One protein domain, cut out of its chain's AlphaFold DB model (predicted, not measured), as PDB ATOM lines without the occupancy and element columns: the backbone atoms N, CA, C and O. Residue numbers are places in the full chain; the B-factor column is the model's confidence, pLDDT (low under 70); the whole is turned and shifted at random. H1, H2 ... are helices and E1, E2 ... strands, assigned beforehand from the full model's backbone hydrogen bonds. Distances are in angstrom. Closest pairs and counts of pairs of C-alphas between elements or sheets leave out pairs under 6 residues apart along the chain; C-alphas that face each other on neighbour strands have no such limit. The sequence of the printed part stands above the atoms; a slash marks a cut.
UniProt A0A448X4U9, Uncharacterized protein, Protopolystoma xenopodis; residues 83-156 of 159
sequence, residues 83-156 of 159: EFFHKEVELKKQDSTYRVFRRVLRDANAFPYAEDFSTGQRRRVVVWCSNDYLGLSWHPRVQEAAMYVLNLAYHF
ATOM      1  N   GLU A  83       7.778 -70.316  25.195       96.69
ATOM      2  CA  GLU A  83       8.494 -71.557  25.502       96.69
ATOM      3  C   GLU A  83       9.858 -71.616  24.811       96.69
ATOM      4  O   GLU A  83      10.852 -71.977  25.441       96.69
ATOM      5  N   PHE A  84       9.927 -71.196  23.546       97.62
ATOM      6  CA  PHE A  84      11.185 -71.119  22.813       97.62
ATOM      7  C   PHE A  84      12.202 -70.203  23.509       97.62
ATOM      8  O   PHE A  84      13.319 -70.634  23.789       97.62
ATOM      9  N   PHE A  85      11.822 -68.968  23.856       98.19
ATOM     10  CA  PHE A  85      12.741 -68.040  24.523       98.19
ATOM     11  C   PHE A  85      13.157 -68.527  25.913       98.19
ATOM     12  O   PHE A  85      14.328 -68.407  26.269       98.19
ATOM     13  N   HIS A  86      12.239 -69.115  26.685       98.06
ATOM     14  CA  HIS A  86      12.591 -69.719  27.970       98.06
ATOM     15  C   HIS A  86      13.622 -70.836  27.809       98.06
ATOM     16  O   HIS A  86      14.606 -70.861  28.550       98.06
ATOM     17  N   LYS A  87      13.438 -71.714  26.819       98.12
ATOM     18  CA  LYS A  87      14.383 -72.789  26.521       98.12
ATOM     19  C   LYS A  87      15.764 -72.244  26.153       98.12
ATOM     20  O   LYS A  87      16.751 -72.688  26.729       98.12
ATOM     21  N   GLU A  88      15.849 -71.264  25.255       98.19
ATOM     22  CA  GLU A  88      17.133 -70.675  24.839       98.19
ATOM     23  C   GLU A  88      17.865 -69.973  25.995       98.19
ATOM     24  O   GLU A  88      19.085 -70.088  26.132       98.19
ATOM     25  N   VAL A  89      17.136 -69.289  26.884       98.06
ATOM     26  CA  VAL A  89      17.718 -68.692  28.100       98.06
ATOM     27  C   VAL A  89      18.222 -69.768  29.061       98.06
ATOM     28  O   VAL A  89      19.280 -69.599  29.670       98.06
ATOM     29  N   GLU A  90      17.491 -70.871  29.208       98.12
ATOM     30  CA  GLU A  90      17.887 -71.971  30.084       98.12
ATOM     31  C   GLU A  90      19.143 -72.682  29.567       98.12
ATOM     32  O   GLU A  90      20.055 -72.949  30.347       98.12
ATOM     33  N   LEU A  91      19.267 -72.869  28.250       98.25
ATOM     34  CA  LEU A  91      20.501 -73.362  27.631       98.25
ATOM     35  C   LEU A  91      21.700 -72.468  27.980       98.25
ATOM     36  O   LEU A  91      22.764 -72.984  28.311       98.25
ATOM     37  N   LYS A  92      21.520 -71.138  27.999       98.44
ATOM     38  CA  LYS A  92      22.574 -70.191  28.404       98.44
ATOM     39  C   LYS A  92      22.946 -70.274  29.884       98.44
ATOM     40  O   LYS A  92      24.075 -69.984  30.277       98.44
ATOM     41  N   LYS A  93      21.990 -70.614  30.745       97.94
ATOM     42  CA  LYS A  93      22.270 -70.834  32.170       97.94
ATOM     43  C   LYS A  93      23.028 -72.143  32.373       97.94
ATOM     44  O   LYS A  93      23.981 -72.165  33.144       97.94
ATOM     45  N   GLN A  94      22.648 -73.191  31.643       98.00
ATOM     46  CA  GLN A  94      23.298 -74.503  31.679       98.00
ATOM     47  C   GLN A  94      24.723 -74.462  31.112       98.00
ATOM     48  O   GLN A  94      25.635 -75.012  31.723       98.00
ATOM     49  N   ASP A  95      24.942 -73.761  29.993       97.38
ATOM     50  CA  ASP A  95      26.268 -73.591  29.380       97.38
ATOM     51  C   ASP A  95      27.162 -72.571  30.122       97.38
ATOM     52  O   ASP A  95      28.306 -72.343  29.733       97.38
ATOM     53  N   SER A  96      26.660 -71.973  31.216       96.44
ATOM     54  CA  SER A  96      27.341 -70.949  32.022       96.44
ATOM     55  C   SER A  96      27.758 -69.691  31.245       96.44
ATOM     56  O   SER A  96      28.617 -68.935  31.703       96.44
ATOM     57  N   THR A  97      27.146 -69.419  30.088       97.44
ATOM     58  CA  THR A  97      27.383 -68.190  29.309       97.44
ATOM     59  C   THR A  97      26.332 -67.105  29.553       97.44
ATOM     60  O   THR A  97      26.476 -65.980  29.064       97.44
ATOM     61  N   TYR A  98      25.293 -67.399  30.343       98.12
ATOM     62  CA  TYR A  98      24.323 -66.409  30.804       98.12
ATOM     63  C   TYR A  98      25.001 -65.310  31.632       98.12
ATOM     64  O   TYR A  98      25.803 -65.574  32.527       98.12
ATOM     65  N   ARG A  99      24.665 -64.047  31.349       97.62
ATOM     66  CA  ARG A  99      25.304 -62.880  31.970       97.62
ATOM     67  C   ARG A  99      24.377 -62.229  32.985       97.62
ATOM     68  O   ARG A  99      23.296 -61.769  32.636       97.62
ATOM     69  N   VAL A 100      24.858 -62.106  34.218       95.88
ATOM     70  CA  VAL A 100      24.253 -61.249  35.244       95.88
ATOM     71  C   VAL A 100      25.121 -60.008  35.391       95.88
ATOM     72  O   VAL A 100      26.272 -60.089  35.823       95.88
ATOM     73  N   PHE A 101      24.594 -58.850  35.000       96.31
ATOM     74  CA  PHE A 101      25.364 -57.612  35.034       96.31
ATOM     75  C   PHE A 101      25.538 -57.086  36.456       96.31
ATOM     76  O   PHE A 101      24.600 -57.021  37.254       96.31
ATOM     77  N   ARG A 102      26.760 -56.644  36.754       95.62
ATOM     78  CA  ARG A 102      27.055 -55.934  37.992       95.62
ATOM     79  C   ARG A 102      26.599 -54.482  37.858       95.62
ATOM     80  O   ARG A 102      26.941 -53.819  36.882       95.62
ATOM     81  N   ARG A 103      25.841 -53.978  38.832       96.19
ATOM     82  CA  ARG A 103      25.323 -52.604  38.816       96.19
ATOM     83  C   ARG A 103      26.349 -51.682  39.456       96.19
ATOM     84  O   ARG A 103      26.364 -51.543  40.673       96.19
ATOM     85  N   VAL A 104      27.224 -51.106  38.636       96.38
ATOM     86  CA  VAL A 104      28.352 -50.283  39.089       96.38
ATOM     87  C   VAL A 104      28.249 -48.873  38.509       96.38
ATOM     88  O   VAL A 104      28.158 -48.715  37.295       96.38
ATOM     89  N   LEU A 105      28.312 -47.856  39.366       96.19
ATOM     90  CA  LEU A 105      28.383 -46.443  38.993       96.19
ATOM     91  C   LEU A 105      29.803 -45.927  39.253       96.19
ATOM     92  O   LEU A 105      30.216 -45.836  40.407       96.19
ATOM     93  N   ARG A 106      30.569 -45.618  38.199       96.31
ATOM     94  CA  ARG A 106      31.935 -45.079  38.347       96.31
ATOM     95  C   ARG A 106      31.892 -43.687  38.978       96.31
ATOM     96  O   ARG A 106      31.063 -42.866  38.598       96.31
ATOM     97  N   ASP A 107      32.788 -43.439  39.927       93.00
ATOM     98  CA  ASP A 107      32.874 -42.160  40.625       93.00
ATOM     99  C   ASP A 107      33.592 -41.130  39.742       93.00
ATOM    100  O   ASP A 107      34.796 -41.227  39.496       93.00
ATOM    101  N   ALA A 108      32.842 -40.134  39.261       88.44
ATOM    102  CA  ALA A 108      33.358 -39.062  38.412       88.44
ATOM    103  C   ALA A 108      34.285 -38.081  39.152       88.44
ATOM    104  O   ALA A 108      34.922 -37.258  38.505       88.44
ATOM    105  N   ASN A 109      34.397 -38.173  40.480       89.69
ATOM    106  CA  ASN A 109      35.289 -37.344  41.289       89.69
ATOM    107  C   ASN A 109      36.502 -38.126  41.815       89.69
ATOM    108  O   ASN A 109      37.460 -37.516  42.288       89.69
ATOM    109  N   ALA A 110      36.483 -39.460  41.738       92.00
ATOM    110  CA  ALA A 110      37.530 -40.305  42.303       92.00
ATOM    111  C   ALA A 110      37.808 -41.549  41.446       92.00
ATOM    112  O   ALA A 110      37.420 -42.665  41.794       92.00
ATOM    113  N   PHE A 111      38.563 -41.391  40.361       92.50
ATOM    114  CA  PHE A 111      39.124 -42.527  39.623       92.50
ATOM    115  C   PHE A 111      40.132 -43.316  40.496       92.50
ATOM    116  O   PHE A 111      40.920 -42.686  41.208       92.50
ATOM    117  N   PRO A 112      40.172 -44.670  40.479       95.75
ATOM    118  CA  PRO A 112      39.346 -45.638  39.738       95.75
ATOM    119  C   PRO A 112      38.221 -46.265  40.598       95.75
ATOM    120  O   PRO A 112      37.944 -47.468  40.514       95.75
ATOM    121  N   TYR A 113      37.604 -45.493  41.494       97.38
ATOM    122  CA  TYR A 113      36.553 -45.985  42.385       97.38
ATOM    123  C   TYR A 113      35.176 -45.984  41.718       97.38
ATOM    124  O   TYR A 113      34.910 -45.279  40.744       97.38
ATOM    125  N   ALA A 114      34.285 -46.802  42.264       97.19
ATOM    126  CA  ALA A 114      32.896 -46.868  41.861       97.19
ATOM    127  C   ALA A 114      32.002 -47.302  43.021       97.19
ATOM    128  O   ALA A 114      32.470 -47.785  44.057       97.19
ATOM    129  N   GLU A 115      30.703 -47.178  42.812       97.25
ATOM    130  CA  GLU A 115      29.673 -47.650  43.717       97.25
ATOM    131  C   GLU A 115      28.956 -48.852  43.128       97.25
ATOM    132  O   GLU A 115      28.438 -48.805  42.017       97.25
ATOM    133  N   ASP A 116      28.949 -49.945  43.876       96.81
ATOM    134  CA  ASP A 116      28.270 -51.181  43.539       96.81
ATOM    135  C   ASP A 116      26.920 -51.255  44.252       96.81
ATOM    136  O   ASP A 116      26.847 -51.068  45.467       96.81
ATOM    137  N   PHE A 117      25.880 -51.575  43.485       96.44
ATOM    138  CA  PHE A 117      24.506 -51.756  43.945       96.44
ATOM    139  C   PHE A 117      24.003 -53.188  43.739       96.44
ATOM    140  O   PHE A 117      22.831 -53.463  43.981       96.44
ATOM    141  N   SER A 118      24.828 -54.133  43.280       93.81
ATOM    142  CA  SER A 118      24.361 -55.478  42.913       93.81
ATOM    143  C   SER A 118      23.641 -56.238  44.031       93.81
ATOM    144  O   SER A 118      22.763 -57.036  43.723       93.81
ATOM    145  N   THR A 119      23.935 -55.960  45.303       91.69
ATOM    146  CA  THR A 119      23.299 -56.610  46.467       91.69
ATOM    147  C   THR A 119      22.140 -55.808  47.070       91.69
ATOM    148  O   THR A 119      21.661 -56.137  48.151       91.69
ATOM    149  N   GLY A 120      21.710 -54.722  46.418       91.44
ATOM    150  CA  GLY A 120      20.695 -53.804  46.950       91.44
ATOM    151  C   GLY A 120      21.231 -52.806  47.982       91.44
ATOM    152  O   GLY A 120      20.535 -51.857  48.326       91.44
ATOM    153  N   GLN A 121      22.479 -52.967  48.426       92.75
ATOM    154  CA  GLN A 121      23.177 -52.019  49.288       92.75
ATOM    155  C   GLN A 121      24.257 -51.280  48.503       92.75
ATOM    156  O   GLN A 121      24.885 -51.849  47.611       92.75
ATOM    157  N   ARG A 122      24.487 -50.018  48.868       95.25
ATOM    158  CA  ARG A 122      25.550 -49.177  48.316       95.25
ATOM    159  C   ARG A 122      26.900 -49.605  48.893       95.25
ATOM    160  O   ARG A 122      27.106 -49.518  50.103       95.25
ATOM    161  N   ARG A 123      27.836 -50.027  48.038       95.94
ATOM    162  CA  ARG A 123      29.200 -50.402  48.444       95.94
ATOM    163  C   ARG A 123      30.254 -49.725  47.578       95.94
ATOM    164  O   ARG A 123      30.233 -49.863  46.360       95.94
ATOM    165  N   ARG A 124      31.242 -49.080  48.200       96.69
ATOM    166  CA  ARG A 124      32.399 -48.534  47.478       96.69
ATOM    167  C   ARG A 124      33.340 -49.655  47.033       96.69
ATOM    168  O   ARG A 124      33.705 -50.517  47.832       96.69
ATOM    169  N   VAL A 125      33.741 -49.641  45.766       97.00
ATOM    170  CA  VAL A 125      34.626 -50.637  45.142       97.00
ATOM    171  C   VAL A 125      35.706 -49.959  44.299       97.00
ATOM    172  O   VAL A 125      35.573 -48.798  43.920       97.00
ATOM    173  N   VAL A 126      36.779 -50.690  44.000       97.75
ATOM    174  CA  VAL A 126      37.820 -50.292  43.038       97.75
ATOM    175  C   VAL A 126      37.591 -51.065  41.741       97.75
ATOM    176  O   VAL A 126      37.410 -52.284  41.788       97.75
ATOM    177  N   VAL A 127      37.584 -50.382  40.596       97.06
ATOM    178  CA  VAL A 127      37.341 -51.001  39.287       97.06
ATOM    179  C   VAL A 127      38.665 -51.347  38.611       97.06
ATOM    180  O   VAL A 127      39.453 -50.464  38.303       97.06
ATOM    181  N   TRP A 128      38.875 -52.635  38.333       97.44
ATOM    182  CA  TRP A 128      40.073 -53.145  37.642       97.44
ATOM    183  C   TRP A 128      39.802 -53.632  36.216       97.44
ATOM    184  O   TRP A 128      40.729 -53.823  35.443       97.44
ATOM    185  N   CYS A 129      38.534 -53.842  35.862       96.88
ATOM    186  CA  CYS A 129      38.105 -54.356  34.560       96.88
ATOM    187  C   CYS A 129      37.598 -53.257  33.612       96.88
ATOM    188  O   CYS A 129      36.910 -53.554  32.639       96.88
ATOM    189  N   SER A 130      37.862 -51.981  33.918       96.00
ATOM    190  CA  SER A 130      37.501 -50.893  33.010       96.00
ATOM    191  C   SER A 130      38.508 -50.816  31.870       96.00
ATOM    192  O   SER A 130      39.710 -50.870  32.107       96.00
ATOM    193  N   ASN A 131      38.009 -50.599  30.656       97.56
ATOM    194  CA  ASN A 131      38.847 -50.307  29.491       97.56
ATOM    195  C   ASN A 131      39.251 -48.820  29.410       97.56
ATOM    196  O   ASN A 131      39.919 -48.417  28.463       97.56
ATOM    197  N   ASP A 132      38.849 -47.985  30.374       95.81
ATOM    198  CA  ASP A 132      39.330 -46.606  30.495       95.81
ATOM    199  C   ASP A 132      40.717 -46.591  31.150       95.81
ATOM    200  O   ASP A 132      40.883 -46.217  32.311       95.81
ATOM    201  N   TYR A 133      41.706 -47.076  30.400       95.81
ATOM    202  CA  TYR A 133      43.054 -47.348  30.900       95.81
ATOM    203  C   TYR A 133      43.761 -46.110  31.452       95.81
ATOM    204  O   TYR A 133      44.489 -46.198  32.438       95.81
ATOM    205  N   LEU A 134      43.544 -44.959  30.815       95.44
ATOM    206  CA  LEU A 134      44.190 -43.693  31.165       95.44
ATOM    207  C   LEU A 134      43.307 -42.796  32.045       95.44
ATOM    208  O   LEU A 134      43.733 -41.703  32.413       95.44
ATOM    209  N   GLY A 135      42.078 -43.219  32.358       94.00
ATOM    210  CA  GLY A 135      41.124 -42.388  33.091       94.00
ATOM    211  C   GLY A 135      40.700 -41.138  32.314       94.00
ATOM    212  O   GLY A 135      40.386 -40.115  32.922       94.00
ATOM    213  N   LEU A 136      40.693 -41.178  30.975       95.56
ATOM    214  CA  LEU A 136      40.337 -40.009  30.162       95.56
ATOM    215  C   LEU A 136      38.866 -39.628  30.321       95.56
ATOM    216  O   LEU A 136      38.540 -38.453  30.181       95.56
ATOM    217  N   SER A 137      37.991 -40.570  30.693       94.06
ATOM    218  CA  SER A 137      36.597 -40.230  31.019       94.06
ATOM    219  C   SER A 137      36.458 -39.388  32.299       94.06
ATOM    220  O   SER A 137      35.432 -38.742  32.506       94.06
ATOM    221  N   TRP A 138      37.496 -39.363  33.141       93.44
ATOM    222  CA  TRP A 138      37.593 -38.524  34.335       93.44
ATOM    223  C   TRP A 138      38.398 -37.230  34.104       93.44
ATOM    224  O   TRP A 138      38.257 -36.274  34.860       93.44
ATOM    225  N   HIS A 139      39.250 -37.174  33.078       94.94
ATOM    226  CA  HIS A 139      40.208 -36.082  32.909       94.94
ATOM    227  C   HIS A 139      39.510 -34.704  32.789       94.94
ATOM    228  O   HIS A 139      38.698 -34.525  31.877       94.94
ATOM    229  N   PRO A 140      39.876 -33.692  33.609       94.25
ATOM    230  CA  PRO A 140      39.157 -32.414  33.684       94.25
ATOM    231  C   PRO A 140      38.946 -31.727  32.333       94.25
ATOM    232  O   PRO A 140      37.826 -31.372  31.993       94.25
ATOM    233  N   ARG A 141      39.986 -31.650  31.487       96.12
ATOM    234  CA  ARG A 141      39.859 -31.040  30.146       96.12
ATOM    235  C   ARG A 141      38.845 -31.742  29.237       96.12
ATOM    236  O   ARG A 141      38.230 -31.089  28.403       96.12
ATOM    237  N   VAL A 142      38.691 -33.064  29.362       95.75
ATOM    238  CA  VAL A 142      37.724 -33.831  28.557       95.75
ATOM    239  C   VAL A 142      36.307 -33.520  29.036       95.75
ATOM    240  O   VAL A 142      35.421 -33.272  28.221       95.75
ATOM    241  N   GLN A 143      36.112 -33.470  30.356       93.88
ATOM    242  CA  GLN A 143      34.833 -33.110  30.968       93.88
ATOM    243  C   GLN A 143      34.435 -31.663  30.648       93.88
ATOM    244  O   GLN A 143      33.313 -31.425  30.212       93.88
ATOM    245  N   GLU A 144      35.359 -30.710  30.784       95.75
ATOM    246  CA  GLU A 144      35.144 -29.294  30.461       95.75
ATOM    247  C   GLU A 144      34.755 -29.095  28.994       95.75
ATOM    248  O   GLU A 144      33.793 -28.385  28.706       95.75
ATOM    249  N   ALA A 145      35.451 -29.756  28.064       96.50
ATOM    250  CA  ALA A 145      35.114 -29.691  26.645       96.50
ATOM    251  C   ALA A 145      33.708 -30.251  26.365       96.50
ATOM    252  O   ALA A 145      32.935 -29.634  25.631       96.50
ATOM    253  N   ALA A 146      33.346 -31.382  26.985       95.06
ATOM    254  CA  ALA A 146      32.005 -31.948  26.860       95.06
ATOM    255  C   ALA A 146      30.930 -31.002  27.426       95.06
ATOM    256  O   ALA A 146      29.916 -30.753  26.774       95.06
ATOM    257  N   MET A 147      31.171 -30.419  28.605       94.69
ATOM    258  CA  MET A 147      30.277 -29.437  29.225       94.69
ATOM    259  C   MET A 147      30.122 -28.175  28.371       94.69
ATOM    260  O   MET A 147      29.010 -27.672  28.227       94.69
ATOM    261  N   TYR A 148      31.209 -27.674  27.778       95.88
ATOM    262  CA  TYR A 148      31.188 -26.507  26.897       95.88
ATOM    263  C   TYR A 148      30.252 -26.720  25.701       95.88
ATOM    264  O   TYR A 148      29.379 -25.890  25.450       95.88
ATOM    265  N   VAL A 149      30.377 -27.858  25.008       94.69
ATOM    266  CA  VAL A 149      29.525 -28.183  23.852       94.69
ATOM    267  C   VAL A 149      28.062 -28.347  24.260       94.69
ATOM    268  O   VAL A 149      27.184 -27.806  23.589       94.69
ATOM    269  N   LEU A 150      27.790 -29.038  25.374       93.56
ATOM    270  CA  LEU A 150      26.425 -29.172  25.893       93.56
ATOM    271  C   LEU A 150      25.805 -27.794  26.161       93.56
ATOM    272  O   LEU A 150      24.698 -27.522  25.708       93.56
ATOM    273  N   ASN A 151      26.536 -26.893  26.820       93.62
ATOM    274  CA  ASN A 151      26.051 -25.548  27.135       93.62
ATOM    275  C   ASN A 151      25.787 -24.694  25.888       93.62
ATOM    276  O   ASN A 151      24.801 -23.954  25.866       93.62
ATOM    277  N   LEU A 152      26.626 -24.810  24.850       89.62
ATOM    278  CA  LEU A 152      26.398 -24.135  23.569       89.62
ATOM    279  C   LEU A 152      25.105 -24.605  22.899       89.62
ATOM    280  O   LEU A 152      24.324 -23.771  22.444       89.62
ATOM    281  N   ALA A 153      24.849 -25.916  22.885       80.94
ATOM    282  CA  ALA A 153      23.630 -26.478  22.301       80.94
ATOM    283  C   ALA A 153      22.359 -25.964  23.000       80.94
ATOM    284  O   ALA A 153      21.355 -25.697  22.344       80.94
ATOM    285  N   TYR A 154      22.407 -25.752  24.320       78.62
ATOM    286  CA  TYR A 154      21.286 -25.163  25.062       78.62
ATOM    287  C   TYR A 154      21.078 -23.666  24.787       78.62
ATOM    288  O   TYR A 154      19.960 -23.179  24.948       78.62
ATOM    289  N   HIS A 155      22.119 -22.934  24.384       78.88
ATOM    290  CA  HIS A 155      22.027 -21.492  24.123       78.88
ATOM    291  C   HIS A 155      21.721 -21.155  22.656       78.88
ATOM    292  O   HIS A 155      21.218 -20.067  22.385       78.88
ATOM    293  N   PHE A 156      21.954 -22.080  21.718       72.19
ATOM    294  CA  PHE A 156      21.666 -21.896  20.291       72.19
ATOM    295  C   PHE A 156      20.937 -23.115  19.693       72.19
ATOM    296  O   PHE A 156      21.528 -23.865  18.921       72.19
TER     297      PHE A 156
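AT A GLANCE: This is residues 83 to 156 of the 159 residues of an uncharacterized protein of Protopolystoma xenopodis (UniProt A0A448X4U9). A small sheet of three strands sits in the middle of a long chain path, and a helix stands far out at each end, H1 and H2 like two legs. The 74 printed residues run H1 E1 E2 E3 H2, with mixed helices and strands; the sheet, order E1 E2 E3, is an antiparallel meander, each strand the neighbour of the one before. The whole is extended, radius of gyration of the C-alphas 18.7 A, spanning 52 by 33 by 25 A.

HOW THE PARTS SIT: Start at H1, residues 83 to 94, not on the sheet. Next, E1 (104 to 106) and E2 (113 to 116) form a hairpin at 154 degrees; look at N 105 and O 115, 2.8 A. E2 and E3 (123 to 126) form another at 141 degrees, with N 114 and O 125 at 2.9 A. H2, residues 140 to 155, is not on the sheet and is apart from H1. In both helices every O i to N i+4 pair is within hydrogen-bond range.

IN THESE COORDINATES: Find C-alpha 83 at (8.494, -71.557, 25.502); H1 runs 16.3 A from there. E1, E2 and E3 measure 6.4, 9.8 and 10.2 A. H2 runs 22.5 A to C-alpha 155 at (22.027, -21.492, 24.123).

THE WHOLE: The printed part has no cut. The link from E3 to H2 is long, and no printed residue is under 70 in pLDDT.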